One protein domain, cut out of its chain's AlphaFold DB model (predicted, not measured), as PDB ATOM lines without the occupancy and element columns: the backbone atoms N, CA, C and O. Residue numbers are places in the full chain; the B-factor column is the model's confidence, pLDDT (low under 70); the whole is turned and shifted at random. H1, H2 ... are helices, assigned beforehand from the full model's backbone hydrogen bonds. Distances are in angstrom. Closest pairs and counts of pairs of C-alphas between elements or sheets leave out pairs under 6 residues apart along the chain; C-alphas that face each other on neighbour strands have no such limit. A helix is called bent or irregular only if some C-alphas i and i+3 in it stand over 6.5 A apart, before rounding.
ATOM      1  N   GLN A 168     238.398 210.436 203.903       87.62
ATOM      2  CA  GLN A 168     239.709 210.613 203.270       87.62
ATOM      3  C   GLN A 168     240.567 209.349 203.366       87.62
ATOM      4  O   GLN A 168     241.346 209.062 202.465       87.62
ATOM      5  N   ASP A 169     240.418 208.580 204.447       90.94
ATOM      6  CA  ASP A 169     241.231 207.395 204.690       90.94
ATOM      7  C   ASP A 169     240.733 206.170 203.903       90.94
ATOM      8  O   ASP A 169     239.537 205.865 203.874       90.94
ATOM      9  N   GLU A 170     241.673 205.453 203.282       93.81
ATOM     10  CA  GLU A 170     241.402 204.324 202.382       93.81
ATOM     11  C   GLU A 170     240.625 203.194 203.074       93.81
ATOM     12  O   GLU A 170     239.636 202.698 202.538       93.81
ATOM     13  N   ALA A 171     240.994 202.863 204.317       94.25
ATOM     14  CA  ALA A 171     240.337 201.819 205.103       94.25
ATOM     15  C   ALA A 171     238.842 202.103 205.337       94.25
ATOM     16  O   ALA A 171     238.020 201.186 205.393       94.25
ATOM     17  N   THR A 172     238.460 203.373 205.471       94.19
ATOM     18  CA  THR A 172     237.052 203.762 205.608       94.19
ATOM     19  C   THR A 172     236.335 203.771 204.277       94.19
ATOM     20  O   THR A 172     235.196 203.302 204.224       94.19
ATOM     21  N   LYS A 173     236.987 204.246 203.206       95.81
ATOM     22  CA  LYS A 173     236.436 204.129 201.850       95.81
ATOM     23  C   LYS A 173     236.119 202.661 201.525       95.81
ATOM     24  O   LYS A 173     235.007 202.357 201.096       95.81
ATOM     25  N   GLU A 174     237.031 201.740 201.829       96.69
ATOM     26  CA  GLU A 174     236.823 200.297 201.670       96.69
ATOM     27  C   GLU A 174     235.610 199.791 202.465       96.69
ATOM     28  O   GLU A 174     234.713 199.170 201.889       96.69
ATOM     29  N   LYS A 175     235.516 200.109 203.763       97.00
ATOM     30  CA  LYS A 175     234.374 199.685 204.597       97.00
ATOM     31  C   LYS A 175     233.035 200.225 204.099       97.00
ATOM     32  O   LYS A 175     232.031 199.511 204.157       97.00
ATOM     33  N   VAL A 176     233.002 201.456 203.583       97.19
ATOM     34  CA  VAL A 176     231.806 202.018 202.939       97.19
ATOM     35  C   VAL A 176     231.391 201.150 201.750       97.19
ATOM     36  O   VAL A 176     230.229 200.747 201.670       97.19
ATOM     37  N   ILE A 177     232.325 200.799 200.860       97.62
ATOM     38  CA  ILE A 177     232.036 199.946 199.698       97.62
ATOM     39  C   ILE A 177     231.570 198.555 200.144       97.62
ATOM     40  O   ILE A 177     230.543 198.082 199.657       97.62
ATOM     41  N   GLN A 178     232.236 197.928 201.118       97.06
ATOM     42  CA  GLN A 178     231.823 196.631 201.676       97.06
ATOM     43  C   GLN A 178     230.382 196.671 202.211       97.06
ATOM     44  O   GLN A 178     229.576 195.784 201.917       97.06
ATOM     45  N   ARG A 179     230.012 197.727 202.941       97.06
ATOM     46  CA  ARG A 179     228.653 197.895 203.471       97.06
ATOM     47  C   ARG A 179     227.617 198.116 202.367       97.06
ATOM     48  O   ARG A 179     226.519 197.564 202.447       97.06
ATOM     49  N   LEU A 180     227.962 198.871 201.324       96.19
ATOM     50  CA  LEU A 180     227.100 199.050 200.152       96.19
ATOM     51  C   LEU A 180     226.904 197.736 199.379       96.19
ATOM     52  O   LEU A 180     225.789 197.478 198.927       96.19
ATOM     53  N   ILE A 181     227.932 196.885 199.282       96.56
ATOM     54  CA  ILE A 181     227.832 195.544 198.680       96.56
ATOM     55  C   ILE A 181     226.861 194.671 199.482       96.56
ATOM     56  O   ILE A 181     225.962 194.068 198.895       96.56
ATOM     57  N   LEU A 182     226.984 194.643 200.815       95.62
ATOM     58  CA  LEU A 182     226.068 193.894 201.690       95.62
ATOM     59  C   LEU A 182     224.609 194.344 201.518       95.62
ATOM     60  O   LEU A 182     223.699 193.515 201.501       95.62
ATOM     61  N   ASN A 183     224.395 195.646 201.321       93.81
ATOM     62  CA  ASN A 183     223.077 196.230 201.070       93.81
ATOM     63  C   ASN A 183     222.618 196.108 199.601       93.81
ATOM     64  O   ASN A 183     221.515 196.544 199.274       93.81
ATOM     65  N   LYS A 184     223.433 195.516 198.711       94.69
ATOM     66  CA  LYS A 184     223.207 195.414 197.253       94.69
ATOM     67  C   LYS A 184     223.012 196.773 196.561       94.69
ATOM     68  O   LYS A 184     222.383 196.867 195.506       94.69
ATOM     69  N   SER A 185     223.592 197.832 197.123       93.75
ATOM     70  CA  SER A 185     223.484 199.217 196.650       93.75
ATOM     71  C   SER A 185     224.518 199.541 195.563       93.75
ATOM     72  O   SER A 185     225.260 200.518 195.658       93.75
ATOM     73  N   TRP A 186     224.564 198.732 194.503       94.94
ATOM     74  CA  TRP A 186     225.530 198.858 193.399       94.94
ATOM     75  C   TRP A 186     225.482 200.206 192.673       94.94
ATOM     76  O   TRP A 186     226.503 200.713 192.227       94.94
ATOM     77  N   ALA A 187     224.301 200.810 192.613       92.50
ATOM     78  CA  ALA A 187     224.087 202.165 192.124       92.50
ATOM     79  C   ALA A 187     224.941 203.214 192.862       92.50
ATOM     80  O   ALA A 187     225.595 204.044 192.237       92.50
ATOM     81  N   ASN A 188     224.958 203.147 194.193       92.69
ATOM     82  CA  ASN A 188     225.717 204.069 195.033       92.69
ATOM     83  C   ASN A 188     227.225 203.831 194.869       92.69
ATOM     84  O   ASN A 188     228.001 204.780 194.838       92.69
ATOM     85  N   ILE A 189     227.631 202.566 194.700       95.25
ATOM     86  CA  ILE A 189     229.017 202.201 194.373       95.25
ATOM     87  C   ILE A 189     229.408 202.802 193.018       95.25
ATOM     88  O   ILE A 189     230.460 203.420 192.908       95.25
ATOM     89  N   SER A 190     228.544 202.690 192.004       94.31
ATOM     90  CA  SER A 190     228.768 203.300 190.688       94.31
ATOM     91  C   SER A 190     229.032 204.791 190.792       94.31
ATOM     92  O   SER A 190     230.007 205.284 190.226       94.31
ATOM     93  N   TYR A 191     228.211 205.498 191.562       91.38
ATOM     94  CA  TYR A 191     228.354 206.933 191.741       91.38
ATOM     95  C   TYR A 191     229.671 207.314 192.442       91.38
ATOM     96  O   TYR A 191     230.395 208.178 191.950       91.38
ATOM     97  N   LEU A 192     230.046 206.615 193.519       93.56
ATOM     98  CA  LEU A 192     231.310 206.871 194.224       93.56
ATOM     99  C   LEU A 192     232.550 206.530 193.384       93.56
ATOM    100  O   LEU A 192     233.551 207.230 193.474       93.56
ATOM    101  N   VAL A 193     232.504 205.463 192.582       95.00
ATOM    102  CA  VAL A 193     233.681 204.948 191.854       95.00
ATOM    103  C   VAL A 193     233.837 205.583 190.475       95.00
ATOM    104  O   VAL A 193     234.944 205.918 190.070       95.00
ATOM    105  N   THR A 194     232.739 205.738 189.737       92.38
ATOM    106  CA  THR A 194     232.759 206.196 188.334       92.38
ATOM    107  C   THR A 194     232.172 207.587 188.138       92.38
ATOM    108  O   THR A 194     232.362 208.180 187.081       92.38
ATOM    109  N   GLY A 195     231.427 208.104 189.119       88.19
ATOM    110  CA  GLY A 195     230.650 209.338 188.975       88.19
ATOM    111  C   GLY A 195     229.383 209.189 188.127       88.19
ATOM    112  O   GLY A 195     228.675 210.166 187.906       88.19
ATOM    113  N   VAL A 196     229.075 207.978 187.656       82.06
ATOM    114  CA  VAL A 196     227.935 207.690 186.779       82.06
ATOM    115  C   VAL A 196     226.794 207.108 187.616       82.06
ATOM    116  O   VAL A 196     227.047 206.180 188.389       82.06
ATOM    117  N   TYR A 197     225.557 207.593 187.386       68.19
ATOM    118  CA  TYR A 197     224.283 207.274 188.093       68.19
ATOM    119  C   TYR A 197     223.934 208.248 189.257       68.19
ATOM    120  O   TYR A 197     224.843 208.917 189.738       68.19
ATOM    121  N   PRO A 198     222.644 208.507 189.618       55.53
ATOM    122  CA  PRO A 198     222.168 209.851 189.831       55.53
ATOM    123  C   PRO A 198     222.479 210.330 191.239       55.53
ATOM    124  O   PRO A 198     221.976 209.831 192.242       55.53
ATOM    125  N   GLY A 199     223.246 211.399 191.236       55.69
ATOM    126  CA  GLY A 199     223.065 212.558 192.077       55.69
ATOM    127  C   GLY A 199     223.607 213.722 191.266       55.69
ATOM    128  O   GLY A 199     224.642 213.607 190.615       55.69
ATOM    129  N   ASN A 200     222.922 214.851 191.283       58.34
ATOM    130  CA  ASN A 200     223.390 216.077 190.642       58.34
ATOM    131  C   ASN A 200     224.518 216.761 191.457       58.34
ATOM    132  O   ASN A 200     224.822 217.938 191.270       58.34
ATOM    133  N   ASN A 201     225.119 216.033 192.402       63.41
ATOM    134  CA  ASN A 201     226.165 216.527 193.277       63.41
ATOM    135  C   ASN A 201     227.539 216.197 192.670       63.41
ATOM    136  O   ASN A 201     227.837 215.058 192.317       63.41
ATOM    137  N   VAL A 202     228.363 217.225 192.495       63.03
ATOM    138  CA  VAL A 202     229.661 217.105 191.817       63.03
ATOM    139  C   VAL A 202     230.740 216.574 192.765       63.03
ATOM    140  O   VAL A 202     231.714 215.992 192.308       63.03
ATOM    141  N   ASP A 203     230.556 216.727 194.078       71.69
ATOM    142  CA  ASP A 203     231.615 216.509 195.064       71.69
ATOM    143  C   ASP A 203     231.833 215.013 195.366       71.69
ATOM    144  O   ASP A 203     232.959 214.580 195.597       71.69
ATOM    145  N   LEU A 204     230.771 214.197 195.329       82.06
ATOM    146  CA  LEU A 204     230.859 212.748 195.583       82.06
ATOM    147  C   LEU A 204     231.183 211.910 194.339       82.06
ATOM    148  O   LEU A 204     231.662 210.779 194.472       82.06
ATOM    149  N   ALA A 205     230.904 212.437 193.148       87.19
ATOM    150  CA  ALA A 205     231.030 211.708 191.896       87.19
ATOM    151  C   ALA A 205     232.491 211.289 191.649       87.19
ATOM    152  O   ALA A 205     233.369 212.132 191.486       87.19
ATOM    153  N   GLY A 206     232.762 209.980 191.629       89.62
ATOM    154  CA  GLY A 206     234.116 209.455 191.406       89.62
ATOM    155  C   GLY A 206     235.093 209.676 192.572       89.62
ATOM    156  O   GLY A 206     236.283 209.423 192.425       89.62
ATOM    157  N   SER A 207     234.617 210.110 193.744       91.69
ATOM    158  CA  SER A 207     235.459 210.380 194.926       91.69
ATOM    159  C   SER A 207     236.238 209.162 195.462       91.69
ATOM    160  O   SER A 207     237.146 209.314 196.285       91.69
ATOM    161  N   PHE A 208     235.868 207.950 195.039       95.44
ATOM    162  CA  PHE A 208     236.488 206.679 195.430       95.44
ATOM    163  C   PHE A 208     237.187 205.997 194.239       95.44
ATOM    164  O   PHE A 208     237.502 204.811 194.314       95.44
ATOM    165  N   SER A 209     237.409 206.697 193.119       93.88
ATOM    166  CA  SER A 209     237.978 206.105 191.895       93.88
ATOM    167  C   SER A 209     239.404 205.558 192.055       93.88
ATOM    168  O   SER A 209     239.853 204.775 191.223       93.88
ATOM    169  N   ASP A 210     240.107 206.009 193.094       93.25
ATOM    170  CA  ASP A 210     241.498 205.705 193.434       93.25
ATOM    171  C   ASP A 210     241.678 204.427 194.274       93.25
ATOM    172  O   ASP A 210     242.808 203.985 194.473       93.25
ATOM    173  N   LEU A 211     240.588 203.827 194.765       96.44
ATOM    174  CA  LEU A 211     240.634 202.668 195.658       96.44
ATOM    175  C   LEU A 211     241.044 201.377 194.923       96.44
ATOM    176  O   LEU A 211     240.641 201.137 193.784       96.44
ATOM    177  N   ASN A 212     241.781 200.494 195.603       96.56
ATOM    178  CA  ASN A 212     241.995 199.122 195.136       96.56
ATOM    179  C   ASN A 212     240.759 198.256 195.430       96.56
ATOM    180  O   ASN A 212     240.407 198.033 196.585       96.56
ATOM    181  N   PHE A 213     240.130 197.707 194.391       97.50
ATOM    182  CA  PHE A 213     238.887 196.936 194.502       97.50
ATOM    183  C   PHE A 213     239.082 195.415 194.503       97.50
ATOM    184  O   PHE A 213     238.153 194.680 194.169       97.50
ATOM    185  N   SER A 214     240.252 194.913 194.904       97.25
ATOM    186  CA  SER A 214     240.517 193.465 195.033       97.25
ATOM    187  C   SER A 214     239.501 192.713 195.908       97.25
ATOM    188  O   SER A 214     239.241 191.536 195.670       97.25
ATOM    189  N   PHE A 215     238.872 193.397 196.869       96.75
ATOM    190  CA  PHE A 215     237.831 192.853 197.747       96.75
ATOM    191  C   PHE A 215     236.416 192.856 197.131       96.75
ATOM    192  O   PHE A 215     235.477 192.352 197.752       96.75
ATOM    193  N   VAL A 216     236.222 193.449 195.945       97.94
ATOM    194  CA  VAL A 216     234.899 193.610 195.328       97.94
ATOM    195  C   VAL A 216     234.585 192.447 194.377       97.94
ATOM    196  O   VAL A 216     235.254 192.288 193.354       97.94
ATOM    197  N   PRO A 217     233.516 191.668 194.633       97.12
ATOM    198  CA  PRO A 217     233.107 190.571 193.761       97.12
ATOM    199  C   PRO A 217     232.333 191.097 192.540       97.12
ATOM    200  O   PRO A 217     231.111 191.274 192.580       97.12
ATOM    201  N   VAL A 218     233.034 191.360 191.433       98.12
ATOM    202  CA  VAL A 218     232.430 191.899 190.193       98.12
ATOM    203  C   VAL A 218     231.385 190.948 189.598       98.12
ATOM    204  O   VAL A 218     230.387 191.404 189.037       98.12
ATOM    205  N   GLY A 219     231.533 189.632 189.760       97.50
ATOM    206  CA  GLY A 219     230.517 188.694 189.281       97.50
ATOM    207  C   GLY A 219     229.180 188.832 190.021       97.50
ATOM    208  O   GLY A 219     228.118 188.754 189.395       97.50
ATOM    209  N   ASN A 220     229.206 189.160 191.319       97.50
ATOM    210  CA  ASN A 220     227.993 189.487 192.074       97.50
ATOM    211  C   ASN A 220     227.302 190.746 191.540       97.50
ATOM    212  O   ASN A 220     226.078 190.736 191.406       97.50
ATOM    213  N   LEU A 221     228.059 191.793 191.186       97.75
ATOM    214  CA  LEU A 221     227.514 192.980 190.513       97.75
ATOM    215  C   LEU A 221     226.762 192.570 189.243       97.75
ATOM    216  O   LEU A 221     225.572 192.857 189.122       97.75
ATOM    217  N   LEU A 222     227.428 191.858 188.330       97.25
ATOM    218  CA  LEU A 222     226.871 191.500 187.020       97.25
ATOM    219  C   LEU A 222     225.612 190.624 187.113       97.25
ATOM    220  O   LEU A 222     224.736 190.728 186.252       97.25
ATOM    221  N   ARG A 223     225.503 189.787 188.153       96.38
ATOM    222  CA  ARG A 223     224.337 188.920 188.402       96.38
ATOM    223  C   ARG A 223     223.161 189.626 189.072       96.38
ATOM    224  O   ARG A 223     222.028 189.178 188.918       96.38
ATOM    225  N   GLN A 224     223.422 190.657 189.872       96.44
ATOM    226  CA  GLN A 224     222.401 191.283 190.718       96.44
ATOM    227  C   GLN A 224     221.714 192.483 190.061       96.44
ATOM    228  O   GLN A 224     220.665 192.912 190.542       96.44
ATOM    229  N   ILE A 225     222.278 193.024 188.980       95.56
ATOM    230  CA  ILE A 225     221.726 194.184 188.276       95.56
ATOM    231  C   ILE A 225     220.956 193.776 187.015       95.56
ATOM    232  O   ILE A 225     221.292 192.819 186.321       95.56
ATOM    233  N   SER A 226     219.916 194.541 186.694       95.88
ATOM    234  CA  SER A 226     219.105 194.361 185.483       95.88
ATOM    235  C   SER A 226     219.849 194.771 184.206       95.88
ATOM    236  O   SER A 226     220.774 195.582 184.242       95.88
ATOM    237  N   VAL A 227     219.382 194.305 183.042       94.69
ATOM    238  CA  VAL A 227     219.927 194.706 181.729       94.69
ATOM    239  C   VAL A 227     219.883 196.228 181.527       94.69
ATOM    240  O   VAL A 227     220.827 196.806 180.993       94.69
ATOM    241  N   SER A 228     218.831 196.909 181.993       94.38
ATOM    242  CA  SER A 228     218.763 198.377 181.945       94.38
ATOM    243  C   SER A 228     219.847 199.036 182.795       94.38
ATOM    244  O   SER A 228     220.450 200.006 182.351       94.38
ATOM    245  N   GLN A 229     220.136 198.487 183.979       94.12
ATOM    246  CA  GLN A 229     221.194 198.995 184.856       94.12
ATOM    247  C   GLN A 229     222.589 198.734 184.283       94.12
ATOM    248  O   GLN A 229     223.430 199.633 184.328       94.12
ATOM    249  N   LYS A 230     222.817 197.554 183.682       94.94
ATOM    250  CA  LYS A 230     224.049 197.244 182.934       94.94
ATOM    251  C   LYS A 230     224.317 198.308 181.868       94.94
ATOM    252  O   LYS A 230     225.393 198.899 181.869       94.94
ATOM    253  N   LYS A 231     223.304 198.608 181.040       92.88
ATOM    254  CA  LYS A 231     223.369 199.636 179.983       92.88
ATOM    255  C   LYS A 231     223.651 201.036 180.527       92.88
ATOM    256  O   LYS A 231     224.391 201.782 179.902       92.88
ATOM    257  N   SER A 232     223.038 201.409 181.652       91.62
ATOM    258  CA  SER A 232     223.127 202.782 182.156       91.62
ATOM    259  C   SER A 232     224.409 203.092 182.930       91.62
ATOM    260  O   SER A 232     224.874 204.221 182.869       91.62
ATOM    261  N   TRP A 233     224.943 202.140 183.699       93.19
ATOM    262  CA  TRP A 233     226.094 202.390 184.584       93.19
ATOM    263  C   TRP A 233     226.857 201.123 184.988       93.19
ATOM    264  O   TRP A 233     228.060 201.175 185.230       93.19
ATOM    265  N   GLY A 234     226.188 199.967 185.030       95.38
ATOM    266  CA  GLY A 234     226.754 198.731 185.569       95.38
ATOM    267  C   GLY A 234     228.011 198.254 184.852       95.38
ATOM    268  O   GLY A 234     228.949 197.806 185.507       95.38
ATOM    269  N   ILE A 235     228.064 198.395 183.527       95.69
ATOM    270  CA  ILE A 235     229.237 197.987 182.746       95.69
ATOM    271  C   ILE A 235     230.420 198.927 182.932       95.69
ATOM    272  O   ILE A 235     231.549 198.464 183.089       95.69
ATOM    273  N   GLN A 236     230.175 200.233 183.004       95.62
ATOM    274  CA  GLN A 236     231.237 201.190 183.312       95.62
ATOM    275  C   GLN A 236     231.806 200.942 184.711       95.62
ATOM    276  O   GLN A 236     233.026 200.946 184.879       95.62
ATOM    277  N   LEU A 237     230.947 200.625 185.686       97.50
ATOM    278  CA  LEU A 237     231.385 200.216 187.016       97.50
ATOM    279  C   LEU A 237     232.205 198.917 186.974       97.50
ATOM    280  O   LEU A 237     233.296 198.884 187.532       97.50
ATOM    281  N   ALA A 238     231.734 197.866 186.296       98.06
ATOM    282  CA  ALA A 238     232.467 196.598 186.204       98.06
ATOM    283  C   ALA A 238     233.876 196.786 185.611       98.06
ATOM    284  O   ALA A 238     234.853 196.269 186.156       98.06
ATOM    285  N   ILE A 239     233.994 197.584 184.543       97.75
ATOM    286  CA  ILE A 239     235.284 197.940 183.936       97.75
ATOM    287  C   ILE A 239     236.166 198.701 184.933       97.75
ATOM    288  O   ILE A 239     237.346 198.376 185.067       97.75
ATOM    289  N   ALA A 240     235.617 199.698 185.630       97.94
ATOM    290  CA  ALA A 240     236.368 200.500 186.595       97.94
ATOM    291  C   ALA A 240     236.892 199.658 187.768       97.94
ATOM    292  O   ALA A 240     238.047 199.820 188.155       97.94
ATOM    293  N   LEU A 241     236.086 198.727 188.287       98.44
ATOM    294  CA  LEU A 241     236.482 197.827 189.374       98.44
ATOM    295  C   LEU A 241     237.614 196.881 188.940       98.44
ATOM    296  O   LEU A 241     238.625 196.778 189.631       98.44
ATOM    297  N   LEU A 242     237.486 196.230 187.777       98.38
ATOM    298  CA  LEU A 242     238.510 195.310 187.252       98.38
ATOM    299  C   LEU A 242     239.815 196.027 186.894       98.38
ATOM    300  O   LEU A 242     240.904 195.506 187.128       98.38
ATOM    301  N   ARG A 243     239.724 197.241 186.338       97.31
ATOM    302  CA  ARG A 243     240.901 198.068 186.036       97.31
ATOM    303  C   ARG A 243     241.680 198.435 187.300       97.31
ATOM    304  O   ARG A 243     242.899 198.551 187.235       97.31
ATOM    305  N   ASN A 244     240.983 198.582 188.422       96.69
ATOM    306  CA  ASN A 244     241.539 198.984 189.710       96.69
ATOM    307  C   ASN A 244     241.649 197.802 190.696       96.69
ATOM    308  O   ASN A 244     241.503 197.970 191.902       96.69
ATOM    309  N   GLY A 245     241.920 196.593 190.193       97.38
ATOM    310  CA  GLY A 245     242.401 195.475 191.014       97.38
ATOM    311  C   GLY A 245     241.380 194.400 191.387       97.38
ATOM    312  O   GLY A 245     241.778 193.410 191.998       97.38
ATOM    313  N   ALA A 246     240.102 194.527 191.013       98.25
ATOM    314  CA  ALA A 246     239.148 193.432 191.209       98.25
ATOM    315  C   ALA A 246     239.547 192.182 190.396       98.25
ATOM    316  O   ALA A 246     240.027 192.287 189.265       98.25
ATOM    317  N   SER A 247     239.348 190.991 190.969       98.25
ATOM    318  CA  SER A 247     239.801 189.731 190.361       98.25
ATOM    319  C   SER A 247     238.893 189.273 189.216       98.25
ATOM    320  O   SER A 247     237.679 189.118 189.376       98.25
ATOM    321  N   TYR A 248     239.512 188.982 188.070       98.00
ATOM    322  CA  TYR A 248     238.849 188.358 186.926       98.00
ATOM    323  C   TYR A 248     238.460 186.908 187.233       98.00
ATOM    324  O   TYR A 248     237.362 186.485 186.886       98.00
ATOM    325  N   GLU A 249     239.315 186.164 187.933       97.38
ATOM    326  CA  GLU A 249     239.068 184.777 188.337       97.38
ATOM    327  C   GLU A 249     237.866 184.683 189.284       97.38
ATOM    328  O   GLU A 249     236.999 183.827 189.109       97.38
ATOM    329  N   GLN A 250     237.766 185.599 190.255       97.94
ATOM    330  CA  GLN A 250     236.603 185.665 191.141       97.94
ATOM    331  C   GLN A 250     235.329 186.013 190.362       97.94
ATOM    332  O   GLN A 250     234.274 185.439 190.624       97.94
ATOM    333  N   MET A 251     235.415 186.914 189.375       98.25
ATOM    334  CA  MET A 251     234.289 187.223 188.490       98.25
ATOM    335  C   MET A 251     233.820 185.984 187.713       98.25
ATOM    336  O   MET A 251     232.617 185.731 187.662       98.25
ATOM    337  N   GLU A 252     234.740 185.212 187.128       97.62
ATOM    338  CA  GLU A 252     234.413 183.965 186.423       97.62
ATOM    339  C   GLU A 252     233.749 182.946 187.354       97.62
ATOM    340  O   GLU A 252     232.729 182.353 186.995       97.62
ATOM    341  N   PHE A 253     234.279 182.788 188.570       97.19
ATOM    342  CA  PHE A 253     233.730 181.895 189.589       97.19
ATOM    343  C   PHE A 253     232.310 182.293 190.020       97.19
ATOM    344  O   PHE A 253     231.400 181.465 189.996       97.19
ATOM    345  N   ASP A 254     232.099 183.565 190.366       96.62
ATOM    346  CA  ASP A 254     230.812 184.093 190.837       96.62
ATOM    347  C   ASP A 254     229.707 183.983 189.771       96.62
ATOM    348  O   ASP A 254     228.532 183.752 190.096       96.62
ATOM    349  N   VAL A 255     230.064 184.178 188.496       96.44
ATOM    350  CA  VAL A 255     229.135 184.052 187.359       96.44
ATOM    351  C   VAL A 255     228.972 182.594 186.917       96.44
ATOM    352  O   VAL A 255     227.900 182.225 186.436       96.44
ATOM    353  N   GLY A 256     229.993 181.758 187.108       95.81
ATOM    354  CA  GLY A 256     230.022 180.369 186.653       95.81
ATOM    355  C   GLY A 256     230.300 180.224 185.154       95.81
ATOM    356  O   GLY A 256     229.860 179.252 184.540       95.81
ATOM    357  N   GLN A 257     230.978 181.199 184.544       95.31
ATOM    358  CA  GLN A 257     231.332 181.203 183.121       95.31
ATOM    359  C   GLN A 257     232.721 181.814 182.911       95.31
ATOM    360  O   GLN A 257     233.133 182.687 183.669       95.31
TER     361      GLN A 257
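AT A GLANCE: This is residues 168 to 257 of the 387 residues of an uncharacterized protein of Mytilus coruscus (UniProt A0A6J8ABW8). Two helical hairpins, H1 with H2 and H3 with H4, are joined where H2 crosses the kinked helix H4, and the last helix, H5, packs on H3. The contacts thus run in a curved row, H1, H2, H4, H3, H5, with H2 and H4 nearest the middle and H1 and H5 farthest from it, while a long loop of residues 195 to 217 leads from the first hairpin to the second. The printed part has 90 residues, with five named helices in the order H1, H2, H3, H4, H5 and no named strand; the class is all helix, with 54 residues in helices. The whole is compact, with a radius of gyration of the C-alphas of 12.2 A and spans of 37 by 29 by 23 A.

HOW THE PARTS SIT: H1, residues 170 to 182, and H2, residues 186 to 194, form a helical hairpin at a shallow tilt of 28 degrees, opposite ways. H1 touches H2 with residues 177 to 180 alone; the closest C-alphas, of Ile 177 and Ile 189, are 6.5 A apart. H3, residues 218 to 224, is close to H2 but not clearly touching, with the C-alphas of Trp 186 and Leu 221 closest at 6.8 A. H4, residues 227 to 243, has a kink of 60 degrees near residue 234 and is irregular: C-alphas 232 and 235 are 7.8 A apart. With residues 233 to 240 alone it touches H2, at a steep tilt of 48 degrees, the same way; the closest C-alphas, of Ser 190 and Leu 237, are 5.5 A apart. H3 and H4 form the other helical hairpin, at a shallow tilt of 13 degrees, opposite ways, with the C-alphas of Val 218 and Ala 238 closest at 6.2 A. H5, residues 248 to 255, touches H3 at a shallow tilt of 21 degrees, the same way; the closest C-alphas, of Gly 219 and Met 251, are 4.1 A apart. H1 is apart from H3, H4 and H5, and H2 is apart from H5. In H1, H2, H3 and H5 every O i to N i+4 pair is within hydrogen-bond range; in H4 it is 11 of 13.

IN THESE COORDINATES: H1 begins at C-alpha 170, (241.402, 204.324, 202.382), and is 18.6 A long from first to last C-alpha. H2 measures 11.5 A, H3 10.1 A, H4 21.7 A and H5 10.6 A. H4 begins at C-alpha 227, (219.927, 194.706, 181.729), and H5 ends at C-alpha 255, (229.135, 184.052, 187.359).

THE WHOLE: The C-alphas of Asp 203 and Gln 257, the two farthest apart, are 37.3 A apart. The printed part has no cut. The link from H2 to H3, 23 residues, is long; the other three links are tight. The mean pLDDT of the printed part is 92.6, and residues 197 to 202 are under 70.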